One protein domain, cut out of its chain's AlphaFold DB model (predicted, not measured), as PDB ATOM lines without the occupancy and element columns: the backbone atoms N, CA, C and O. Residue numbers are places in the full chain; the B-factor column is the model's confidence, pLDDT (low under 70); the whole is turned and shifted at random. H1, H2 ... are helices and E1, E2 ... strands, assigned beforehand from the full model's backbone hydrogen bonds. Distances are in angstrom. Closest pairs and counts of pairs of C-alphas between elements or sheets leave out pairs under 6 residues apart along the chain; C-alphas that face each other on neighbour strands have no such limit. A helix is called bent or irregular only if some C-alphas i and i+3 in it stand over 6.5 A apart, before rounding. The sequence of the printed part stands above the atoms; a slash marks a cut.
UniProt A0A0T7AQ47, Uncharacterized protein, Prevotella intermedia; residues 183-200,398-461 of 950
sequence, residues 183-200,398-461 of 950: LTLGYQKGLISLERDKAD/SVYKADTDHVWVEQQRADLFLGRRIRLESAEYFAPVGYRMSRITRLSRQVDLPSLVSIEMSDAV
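AT A GLANCE: This is residues 183 to 200 and 398 to 461 of the 950 residues of an uncharacterized protein of Prevotella intermedia (UniProt A0A0T7AQ47). Look for one strongly twisted sheet of six strands that changes course along its long, bent strand E5: one part of E5 pairs with E4, which has E1 beyond it, and the other part pairs with E6, which has E3 and then E2 beyond it. The one short helix, H1, is set off the sheet, and the turns of the hairpins E4 and E5, and E5 and E6, hold the two far ends of the domain. The printed part has 82 residues with six named strands and one named helix, in the order E1, E2, E3, H1, E4, E5, E6, and its class is mostly strand. The sheet runs E1, E4, E5, E6, E3, E2 and is mixed. The whole is compact, with a radius of gyration of the C-alphas of 12.0 A and spans of 38 by 28 by 18 A.

IN THESE COORDINATES: Find C-alpha 435 at (169.854, -25.343, 98.987); from there E5, residues 435 to 446, runs 28.3 A and bends by 75 degrees at residue 438. E4 is residues 420 to 425, 15.6 A, and E6 is residues 453 to 458, 16.1 A, ending at C-alpha 458 at (163.119, -13.227, 99.222). E1 begins at C-alpha 183 at (169.766, -19.477, 88.182) and runs to residue 187, 13.6 A. E3 is residues 398 to 403, 16.8 A, E2 is residues 195 to 198, 10.4 A, and H1 is residues 406 to 412, 9.9 A.

HOW THE PARTS SIT: Start at E5, whose pairing is staggered: residues 435 to 439 pair with E4 and residues 440 to 445 with E6. E4, E5 and E6 form a meander, each strand the antiparallel neighbour of the one before. Between E4 and E5, N 424 and O 436 are 2.8 A apart; between E5 and E6, N 444 and O 454 are 2.8 A apart. E6 and E3 are antiparallel at 167 degrees, with N 457 and O 400 at 2.8 A. E3 and the edge strand E2 are antiparallel, with N 197 and O 399 at 2.8 A. At the other edge, E1 is parallel to E4 at 35 degrees, with N 185 and O 423 at 2.9 A. H1 is not on the sheet; its closest C-alpha to E6 is that of His 406, 7.3 A from that of Val 453. In H1 every O i to N i+4 pair is within hydrogen-bond range. E1 and E2 are apart.

THE WHOLE: The two C-alphas farthest apart are those of Pro 432 and Asp 448, 39.8 A. Residues 201 to 397 are not printed, and C-alphas 200 and 398 are 9.8 A apart across this cut. Of the links that are printed whole, none is long and E3 to H1 is tight. The mean pLDDT of the printed part is 90.7, and one residue, Asp 200, is under 70.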
ATOM      1  N   LEU A 183     168.316 -19.675  88.206       91.50
ATOM      2  CA  LEU A 183     169.766 -19.477  88.182       91.50
ATOM      3  C   LEU A 183     170.368 -20.004  89.487       91.50
ATOM      4  O   LEU A 183     169.908 -19.652  90.573       91.50
ATOM      5  N   THR A 184     171.385 -20.854  89.395       94.00
ATOM      6  CA  THR A 184     172.059 -21.392  90.584       94.00
ATOM      7  C   THR A 184     173.163 -20.443  91.034       94.00
ATOM      8  O   THR A 184     174.037 -20.124  90.232       94.00
ATOM      9  N   LEU A 185     173.125 -20.028  92.302       94.69
ATOM     10  CA  LEU A 185     174.090 -19.121  92.921       94.69
ATOM     11  C   LEU A 185     174.606 -19.705  94.245       94.69
ATOM     12  O   LEU A 185     173.843 -20.251  95.041       94.69
ATOM     13  N   GLY A 186     175.907 -19.589  94.484       93.44
ATOM     14  CA  GLY A 186     176.588 -20.071  95.689       93.44
ATOM     15  C   GLY A 186     178.046 -19.616  95.712       93.44
ATOM     16  O   GLY A 186     178.529 -19.038  94.733       93.44
ATOM     17  N   TYR A 187     178.770 -19.895  96.797       90.56
ATOM     18  CA  TYR A 187     180.226 -19.704  96.806       90.56
ATOM     19  C   TYR A 187     180.867 -20.525  95.674       90.56
ATOM     20  O   TYR A 187     180.488 -21.676  95.452       90.56
ATOM     21  N   GLN A 188     181.804 -19.920  94.933       86.88
ATOM     22  CA  GLN A 188     182.397 -20.464  93.689       86.88
ATOM     23  C   GLN A 188     181.399 -20.673  92.529       86.88
ATOM     24  O   GLN A 188     181.736 -21.262  91.503       86.88
ATOM     25  N   LYS A 189     180.167 -20.179  92.674       91.38
ATOM     26  CA  LYS A 189     179.098 -20.195  91.667       91.38
ATOM     27  C   LYS A 189     178.450 -18.810  91.571       91.38
ATOM     28  O   LYS A 189     177.229 -18.693  91.570       91.38
ATOM     29  N   GLY A 190     179.278 -17.767  91.577       91.06
ATOM     30  CA  GLY A 190     178.850 -16.383  91.378       91.06
ATOM     31  C   GLY A 190     178.577 -15.561  92.635       91.06
ATOM     32  O   GLY A 190     178.406 -14.360  92.481       91.06
ATOM     33  N   LEU A 191     178.566 -16.133  93.848       94.50
ATOM     34  CA  LEU A 191     178.450 -15.356  95.095       94.50
ATOM     35  C   LEU A 191     179.799 -15.174  95.793       94.50
ATOM     36  O   LEU A 191     180.573 -16.129  95.908       94.50
ATOM     37  N   ILE A 192     180.029 -13.968  96.319       94.31
ATOM     38  CA  ILE A 192     181.165 -13.637  97.200       94.31
ATOM     39  C   ILE A 192     180.747 -13.467  98.665       94.31
ATOM     40  O   ILE A 192     181.587 -13.565  99.557       94.31
ATOM     41  N   SER A 193     179.457 -13.248  98.923       94.19
ATOM     42  CA  SER A 193     178.878 -13.129 100.260       94.19
ATOM     43  C   SER A 193     177.490 -13.776 100.303       94.19
ATOM     44  O   SER A 193     176.827 -13.934  99.277       94.19
ATOM     45  N   LEU A 194     177.054 -14.196 101.492       93.69
ATOM     46  CA  LEU A 194     175.681 -14.634 101.740       93.69
ATOM     47  C   LEU A 194     175.310 -14.329 103.192       93.69
ATOM     48  O   LEU A 194     175.883 -14.898 104.121       93.69
ATOM     49  N   GLU A 195     174.329 -13.457 103.375       93.06
ATOM     50  CA  GLU A 195     173.788 -13.048 104.668       93.06
ATOM     51  C   GLU A 195     172.280 -13.314 104.702       93.06
ATOM     52  O   GLU A 195     171.600 -13.218 103.682       93.06
ATOM     53  N   ARG A 196     171.737 -13.660 105.876       89.94
ATOM     54  CA  ARG A 196     170.292 -13.777 106.098       89.94
ATOM     55  C   ARG A 196     169.813 -12.666 107.022       89.94
ATOM     56  O   ARG A 196     170.267 -12.560 108.155       89.94
ATOM     57  N   ASP A 197     168.790 -11.969 106.565       88.94
ATOM     58  CA  ASP A 197     168.057 -10.927 107.264       88.94
ATOM     59  C   ASP A 197     166.548 -11.267 107.307       88.94
ATOM     60  O   ASP A 197     166.111 -12.342 106.865       88.94
ATOM     61  N   LYS A 198     165.732 -10.375 107.870       82.94
ATOM     62  CA  LYS A 198     164.267 -10.452 107.865       82.94
ATOM     63  C   LYS A 198     163.672  -9.290 107.076       82.94
ATOM     64  O   LYS A 198     164.129  -8.159 107.174       82.94
ATOM     65  N   ALA A 199     162.615  -9.571 106.330       79.00
ATOM     66  CA  ALA A 199     161.869  -8.578 105.582       79.00
ATOM     67  C   ALA A 199     161.125  -7.646 106.549       79.00
ATOM     68  O   ALA A 199     160.318  -8.098 107.367       79.00
ATOM     69  N   ASP A 200     161.376  -6.346 106.418       67.94
ATOM     70  CA  ASP A 200     160.640  -5.306 107.131       67.94
ATOM     71  C   ASP A 200     159.174  -5.256 106.664       67.94
ATOM     72  O   ASP A 200     158.872  -5.440 105.485       67.94
ATOM     73  N   SER A 398     162.201 -14.405 105.368       87.44
ATOM     74  CA  SER A 398     163.662 -14.428 105.280       87.44
ATOM     75  C   SER A 398     164.134 -13.715 104.011       87.44
ATOM     76  O   SER A 398     163.749 -14.110 102.911       87.44
ATOM     77  N   VAL A 399     165.029 -12.740 104.162       91.44
ATOM     78  CA  VAL A 399     165.722 -12.085 103.044       91.44
ATOM     79  C   VAL A 399     167.166 -12.558 103.023       91.44
ATOM     80  O   VAL A 399     167.830 -12.548 104.052       91.44
ATOM     81  N   TYR A 400     167.661 -12.975 101.865       93.38
ATOM     82  CA  TYR A 400     169.058 -13.352 101.678       93.38
ATOM     83  C   TYR A 400     169.754 -12.271 100.867       93.38
ATOM     84  O   TYR A 400     169.362 -12.018  99.729       93.38
ATOM     85  N   LYS A 401     170.763 -11.634 101.454       95.31
ATOM     86  CA  LYS A 401     171.568 -10.599 100.804       95.31
ATOM     87  C   LYS A 401     172.870 -11.218 100.332       95.31
ATOM     88  O   LYS A 401     173.482 -11.997 101.066       95.31
ATOM     89  N   ALA A 402     173.258 -10.918  99.105       94.50
ATOM     90  CA  ALA A 402     174.471 -11.456  98.521       94.50
ATOM     91  C   ALA A 402     175.049 -10.490  97.490       94.50
ATOM     92  O   ALA A 402     174.312  -9.919  96.686       94.50
ATOM     93  N   ASP A 403     176.369 -10.373  97.481       94.69
ATOM     94  CA  ASP A 403     177.108  -9.718  96.412       94.69
ATOM     95  C   ASP A 403     177.611 -10.768  95.420       94.69
ATOM     96  O   ASP A 403     177.935 -11.908  95.794       94.69
ATOM     97  N   THR A 404     177.666 -10.391  94.144       94.44
ATOM     98  CA  THR A 404     178.096 -11.282  93.066       94.44
ATOM     99  C   THR A 404     179.537 -11.037  92.638       94.44
ATOM    100  O   THR A 404     180.006  -9.902  92.605       94.44
ATOM    101  N   ASP A 405     180.217 -12.096  92.209       94.62
ATOM    102  CA  ASP A 405     181.488 -11.992  91.488       94.62
ATOM    103  C   ASP A 405     181.226 -11.509  90.049       94.62
ATOM    104  O   ASP A 405     180.646 -12.240  89.239       94.62
ATOM    105  N   HIS A 406     181.650 -10.283  89.727       93.06
ATOM    106  CA  HIS A 406     181.405  -9.679  88.415       93.06
ATOM    107  C   HIS A 406     182.057 -10.470  87.266       93.06
ATOM    108  O   HIS A 406     181.467 -10.584  86.190       93.06
ATOM    109  N   VAL A 407     183.223 -11.092  87.502       94.69
ATOM    110  CA  VAL A 407     183.927 -11.905  86.499       94.69
ATOM    111  C   VAL A 407     183.091 -13.130  86.160       94.69
ATOM    112  O   VAL A 407     182.919 -13.480  84.991       94.69
ATOM    113  N   TRP A 408     182.528 -13.775  87.181       95.31
ATOM    114  CA  TRP A 408     181.645 -14.917  86.983       95.31
ATOM    115  C   TRP A 408     180.362 -14.513  86.245       95.31
ATOM    116  O   TRP A 408     179.959 -15.207  85.308       95.31
ATOM    117  N   VAL A 409     179.748 -13.384  86.623       93.38
ATOM    118  CA  VAL A 409     178.533 -12.860  85.976       93.38
ATOM    119  C   VAL A 409     178.769 -12.621  84.482       93.38
ATOM    120  O   VAL A 409     177.959 -13.052  83.660       93.38
ATOM    121  N   GLU A 410     179.900 -12.019  84.116       93.69
ATOM    122  CA  GLU A 410     180.288 -11.773  82.721       93.69
ATOM    123  C   GLU A 410     180.561 -13.072  81.951       93.69
ATOM    124  O   GLU A 410     180.025 -13.275  80.859       93.69
ATOM    125  N   GLN A 411     181.356 -13.984  82.523       93.69
ATOM    126  CA  GLN A 411     181.730 -15.246  81.875       93.69
ATOM    127  C   GLN A 411     180.526 -16.158  81.631       93.69
ATOM    128  O   GLN A 411     180.417 -16.770  80.567       93.69
ATOM    129  N   GLN A 412     179.621 -16.248  82.606       91.75
ATOM    130  CA  GLN A 412     178.419 -17.075  82.508       91.75
ATOM    131  C   GLN A 412     177.260 -16.362  81.810       91.75
ATOM    132  O   GLN A 412     176.234 -16.992  81.558       91.75
ATOM    133  N   ARG A 413     177.410 -15.065  81.492       88.88
ATOM    134  CA  ARG A 413     176.329 -14.199  80.995       88.88
ATOM    135  C   ARG A 413     175.092 -14.308  81.890       88.88
ATOM    136  O   ARG A 413     173.974 -14.512  81.415       88.88
ATOM    137  N   ALA A 414     175.325 -14.256  83.199       89.38
ATOM    138  CA  ALA A 414     174.290 -14.455  84.197       89.38
ATOM    139  C   ALA A 414     173.321 -13.269  84.187       89.38
ATOM    140  O   ALA A 414     173.681 -12.152  84.551       89.38
ATOM    141  N   ASP A 415     172.085 -13.524  83.767       86.12
ATOM    142  CA  ASP A 415     171.059 -12.491  83.689       86.12
ATOM    143  C   ASP A 415     170.370 -12.288  85.050       86.12
ATOM    144  O   ASP A 415     169.738 -13.207  85.594       86.12
ATOM    145  N   LEU A 416     170.536 -11.083  85.606       90.44
ATOM    146  CA  LEU A 416     170.087 -10.679  86.938       90.44
ATOM    147  C   LEU A 416     169.055  -9.547  86.828       90.44
ATOM    148  O   LEU A 416     169.387  -8.384  86.568       90.44
ATOM    149  N   PHE A 417     167.794  -9.896  87.086       88.44
ATOM    150  CA  PHE A 417     166.643  -8.994  87.050       88.44
ATOM    151  C   PHE A 417     165.664  -9.280  88.198       88.44
ATOM    152  O   PHE A 417     165.685 -10.352  88.806       88.44
ATOM    153  N   LEU A 418     164.793  -8.316  88.510       90.50
ATOM    154  CA  LEU A 418     163.768  -8.479  89.548       90.50
ATOM    155  C   LEU A 418     162.797  -9.605  89.172       90.50
ATOM    156  O   LEU A 418     162.310  -9.657  88.054       90.50
ATOM    157  N   GLY A 419     162.507 -10.505  90.106       89.31
ATOM    158  CA  GLY A 419     161.678 -11.687  89.876       89.31
ATOM    159  C   GLY A 419     162.420 -12.878  89.259       89.31
ATOM    160  O   GLY A 419     161.826 -13.944  89.087       89.31
ATOM    161  N   ARG A 420     163.728 -12.769  88.982       91.00
ATOM    162  CA  ARG A 420     164.549 -13.915  88.564       91.00
ATOM    163  C   ARG A 420     164.515 -14.997  89.637       91.00
ATOM    164  O   ARG A 420     164.893 -14.737  90.777       91.00
ATOM    165  N   ARG A 421     164.116 -16.218  89.275       91.88
ATOM    166  CA  ARG A 421     164.185 -17.381  90.177       91.88
ATOM    167  C   ARG A 421     165.644 -17.751  90.448       91.88
ATOM    168  O   ARG A 421     166.412 -17.923  89.504       91.88
ATOM    169  N   ILE A 422     165.998 -17.924  91.719       93.88
ATOM    170  CA  ILE A 422     167.346 -18.280  92.176       93.88
ATOM    171  C   ILE A 422     167.303 -19.579  92.980       93.88
ATOM    172  O   ILE A 422     166.428 -19.781  93.824       93.88
ATOM    173  N   ARG A 423     168.282 -20.451  92.744       93.69
ATOM    174  CA  ARG A 423     168.617 -21.576  93.616       93.69
ATOM    175  C   ARG A 423     169.893 -21.230  94.382       93.69
ATOM    176  O   ARG A 423     170.978 -21.287  93.814       93.69
ATOM    177  N   LEU A 424     169.748 -20.869  95.653       93.50
ATOM    178  CA  LEU A 424     170.863 -20.575  96.549       93.50
ATOM    179  C   LEU A 424     171.432 -21.874  97.109       93.50
ATOM    180  O   LEU A 424     170.711 -22.616  97.772       93.50
ATOM    181  N   GLU A 425     172.704 -22.156  96.853       93.50
ATOM    182  CA  GLU A 425     173.372 -23.381  97.290       93.50
ATOM    183  C   GLU A 425     174.392 -23.114  98.401       93.50
ATOM    184  O   GLU A 425     175.305 -22.302  98.262       93.50
ATOM    185  N   SER A 426     174.240 -23.848  99.503       91.56
ATOM    186  CA  SER A 426     175.226 -23.993 100.574       91.56
ATOM    187  C   SER A 426     174.806 -25.177 101.444       91.56
ATOM    188  O   SER A 426     173.707 -25.180 102.011       91.56
ATOM    189  N   ALA A 427     175.676 -26.185 101.534       88.75
ATOM    190  CA  ALA A 427     175.393 -27.421 102.255       88.75
ATOM    191  C   ALA A 427     175.135 -27.156 103.746       88.75
ATOM    192  O   ALA A 427     174.196 -27.704 104.321       88.75
ATOM    193  N   GLU A 428     175.936 -26.277 104.344       89.19
ATOM    194  CA  GLU A 428     175.879 -25.912 105.754       89.19
ATOM    195  C   GLU A 428     174.768 -24.894 106.030       89.19
ATOM    196  O   GLU A 428     173.987 -25.078 106.963       89.19
ATOM    197  N   TYR A 429     174.659 -23.840 105.211       86.00
ATOM    198  CA  TYR A 429     173.735 -22.726 105.467       86.00
ATOM    199  C   TYR A 429     172.261 -23.114 105.282       86.00
ATOM    200  O   TYR A 429     171.380 -22.550 105.929       86.00
ATOM    201  N   PHE A 430     171.983 -24.099 104.420       88.56
ATOM    202  CA  PHE A 430     170.633 -24.597 104.135       88.56
ATOM    203  C   PHE A 430     170.431 -26.062 104.547       88.56
ATOM    204  O   PHE A 430     169.595 -26.767 103.971       88.56
ATOM    205  N   ALA A 431     171.192 -26.551 105.527       83.12
ATOM    206  CA  ALA A 431     171.057 -27.914 106.030       83.12
ATOM    207  C   ALA A 431     169.622 -28.217 106.531       83.12
ATOM    208  O   ALA A 431     168.963 -27.338 107.094       83.12
ATOM    209  N   PRO A 432     169.118 -29.458 106.355       83.44
ATOM    210  CA  PRO A 432     169.773 -30.603 105.710       83.44
ATOM    211  C   PRO A 432     169.616 -30.639 104.179       83.44
ATOM    212  O   PRO A 432     170.194 -31.503 103.528       83.44
ATOM    213  N   VAL A 433     168.820 -29.739 103.595       87.19
ATOM    214  CA  VAL A 433     168.475 -29.753 102.160       87.19
ATOM    215  C   VAL A 433     169.650 -29.287 101.286       87.19
ATOM    216  O   VAL A 433     169.793 -29.731 100.149       87.19
ATOM    217  N   GLY A 434     170.504 -28.403 101.813       86.69
ATOM    218  CA  GLY A 434     171.717 -27.895 101.162       86.69
ATOM    219  C   GLY A 434     171.475 -26.821 100.093       86.69
ATOM    220  O   GLY A 434     172.423 -26.305  99.499       86.69
ATOM    221  N   TYR A 435     170.215 -26.460  99.848       90.19
ATOM    222  CA  TYR A 435     169.854 -25.343  98.987       90.19
ATOM    223  C   TYR A 435     168.517 -24.718  99.393       90.19
ATOM    224  O   TYR A 435     167.695 -25.335 100.076       90.19
ATOM    225  N   ARG A 436     168.276 -23.502  98.904       88.00
ATOM    226  CA  ARG A 436     167.004 -22.795  99.010       88.00
ATOM    227  C   ARG A 436     166.583 -22.238  97.653       88.00
ATOM    228  O   ARG A 436     167.372 -21.604  96.961       88.00
ATOM    229  N   MET A 437     165.313 -22.421  97.304       88.00
ATOM    230  CA  MET A 437     164.690 -21.681  96.207       88.00
ATOM    231  C   MET A 437     164.266 -20.294  96.686       88.00
ATOM    232  O   MET A 437     163.717 -20.156  97.777       88.00
ATOM    233  N   SER A 438     164.535 -19.279  95.876       90.69
ATOM    234  CA  SER A 438     164.132 -17.900  96.128       90.69
ATOM    235  C   SER A 438     164.002 -17.140  94.803       90.69
ATOM    236  O   SER A 438     164.019 -17.737  93.721       90.69
ATOM    237  N   ARG A 439     163.866 -15.820  94.869       91.94
ATOM    238  CA  ARG A 439     163.847 -14.920  93.716       91.94
ATOM    239  C   ARG A 439     164.458 -13.576  94.079       91.94
ATOM    240  O   ARG A 439     164.380 -13.179  95.235       91.94
ATOM    241  N   ILE A 440     165.015 -12.872  93.102       93.25
ATOM    242  CA  ILE A 440     165.553 -11.523  93.309       93.25
ATOM    243  C   ILE A 440     164.395 -10.546  93.542       93.25
ATOM    244  O   ILE A 440     163.537 -10.384  92.679       93.25
ATOM    245  N   THR A 441     164.371  -9.879  94.691       92.50
ATOM    246  CA  THR A 441     163.364  -8.861  95.053       92.50
ATOM    247  C   THR A 441     163.940  -7.452  95.094       92.50
ATOM    248  O   THR A 441     163.192  -6.484  94.964       92.50
ATOM    249  N   ARG A 442     165.262  -7.327  95.229       93.25
ATOM    250  CA  ARG A 442     165.998  -6.070  95.091       93.25
ATOM    251  C   ARG A 442     167.313  -6.350  94.376       93.25
ATOM    252  O   ARG A 442     167.928  -7.389  94.604       93.25
ATOM    253  N   LEU A 443     167.739  -5.434  93.521       93.75
ATOM    254  CA  LEU A 443     169.074  -5.462  92.938       93.75
ATOM    255  C   LEU A 443     169.663  -4.062  92.930       93.75
ATOM    256  O   LEU A 443     168.943  -3.066  92.833       93.75
ATOM    257  N   SER A 444     170.980  -4.007  93.012       95.94
ATOM    258  CA  SER A 444     171.730  -2.771  93.009       95.94
ATOM    259  C   SER A 444     173.049  -2.980  92.279       95.94
ATOM    260  O   SER A 444     173.738  -3.960  92.554       95.94
ATOM    261  N   ARG A 445     173.394  -2.108  91.333       94.94
ATOM    262  CA  ARG A 445     174.616  -2.244  90.522       94.94
ATOM    263  C   ARG A 445     175.238  -0.891  90.210       94.94
ATOM    264  O   ARG A 445     174.529   0.117  90.145       94.94
ATOM    265  N   GLN A 446     176.551  -0.876  90.015       93.19
ATOM    266  CA  GLN A 446     177.264   0.331  89.604       93.19
ATOM    267  C   GLN A 446     177.099   0.583  88.101       93.19
ATOM    268  O   GLN A 446     176.829  -0.334  87.324       93.19
ATOM    269  N   VAL A 447     177.212   1.846  87.692       93.69
ATOM    270  CA  VAL A 447     177.063   2.244  86.281       93.69
ATOM    271  C   VAL A 447     178.327   1.951  85.470       93.69
ATOM    272  O   VAL A 447     178.225   1.578  84.305       93.69
ATOM    273  N   ASP A 448     179.499   2.098  86.082       91.12
ATOM    274  CA  ASP A 448     180.807   1.817  85.485       91.12
ATOM    275  C   ASP A 448     181.126   0.315  85.411       91.12
ATOM    276  O   ASP A 448     181.766  -0.119  84.452       91.12
ATOM    277  N   LEU A 449     180.610  -0.489  86.349       92.00
ATOM    278  CA  LEU A 449     180.695  -1.952  86.328       92.00
ATOM    279  C   LEU A 449     179.322  -2.626  86.557       92.00
ATOM    280  O   LEU A 449     179.053  -3.151  87.640       92.00
ATOM    281  N   PRO A 450     178.437  -2.670  85.539       91.94
ATOM    282  CA  PRO A 450     177.076  -3.205  85.688       91.94
ATOM    283  C   PRO A 450     176.978  -4.705  86.010       91.94
ATOM    284  O   PRO A 450     175.902  -5.184  86.371       91.94
ATOM    285  N   SER A 451     178.065  -5.458  85.842       91.19
ATOM    286  CA  SER A 451     178.190  -6.873  86.210       91.19
ATOM    287  C   SER A 451     178.443  -7.086  87.705       91.19
ATOM    288  O   SER A 451     178.215  -8.190  88.203       91.19
ATOM    289  N   LEU A 452     178.869  -6.051  88.438       91.88
ATOM    290  CA  LEU A 452     178.978  -6.078  89.892       91.88
ATOM    291  C   LEU A 452     177.614  -5.746  90.504       91.88
ATOM    292  O   LEU A 452     177.200  -4.584  90.565       91.88
ATOM    293  N   VAL A 453     176.902  -6.786  90.938       94.75
ATOM    294  CA  VAL A 453     175.527  -6.675  91.419       94.75
ATOM    295  C   VAL A 453     175.438  -7.127  92.873       94.75
ATOM    296  O   VAL A 453     175.904  -8.198  93.251       94.75
ATOM    297  N   SER A 454     174.782  -6.314  93.688       96.69
ATOM    298  CA  SER A 454     174.297  -6.699  95.007       96.69
ATOM    299  C   SER A 454     172.818  -7.050  94.892       96.69
ATOM    300  O   SER A 454     172.034  -6.279  94.325       96.69
ATOM    301  N   ILE A 455     172.426  -8.225  95.377       95.50
ATOM    302  CA  ILE A 455     171.071  -8.761  95.239       95.50
ATOM    303  C   ILE A 455     170.474  -9.104  96.600       95.50
ATOM    304  O   ILE A 455     171.131  -9.664  97.477       95.50
ATOM    305  N   GLU A 456     169.183  -8.822  96.751       94.88
ATOM    306  CA  GLU A 456     168.371  -9.365  97.832       94.88
ATOM    307  C   GLU A 456     167.383 -10.370  97.260       94.88
ATOM    308  O   GLU A 456     166.715 -10.110  96.253       94.88
ATOM    309  N   MET A 457     167.290 -11.523  97.914       93.31
ATOM    310  CA  MET A 457     166.456 -12.633  97.487       93.31
ATOM    311  C   MET A 457     165.478 -13.017  98.585       93.31
ATOM    312  O   MET A 457     165.876 -13.302  99.715       93.31
ATOM    313  N   SER A 458     164.192 -13.016  98.257       90.44
ATOM    314  CA  SER A 458     163.119 -13.227  99.222       90.44
ATOM    315  C   SER A 458     161.874 -13.797  98.550       90.44
ATOM    316  O   SER A 458     161.574 -13.506  97.391       90.44
ATOM    317  N   ASP A 459     161.116 -14.603  99.290       81.25
ATOM    318  CA  ASP A 459     159.772 -15.004  98.860       81.25
ATOM    319  C   ASP A 459     158.740 -13.916  99.184       81.25
ATOM    320  O   ASP A 459     157.772 -13.748  98.439       81.25
ATOM    321  N   ALA A 460     158.988 -13.129 100.232       80.38
ATOM    322  CA  ALA A 460     158.196 -11.968 100.603       80.38
ATOM    323  C   ALA A 460     158.585 -10.715  99.809       80.38
ATOM    324  O   ALA A 460     159.773 -10.445  99.613       80.38
ATOM    325  N   VAL A 461     157.593  -9.899  99.452       75.12
ATOM    326  CA  VAL A 461     157.815  -8.536  98.955       75.12
ATOM    327  C   VAL A 461     157.738  -7.580 100.142       75.12
ATOM    328  O   VAL A 461     156.666  -7.355 100.700       75.12
TER     329      VAL A 461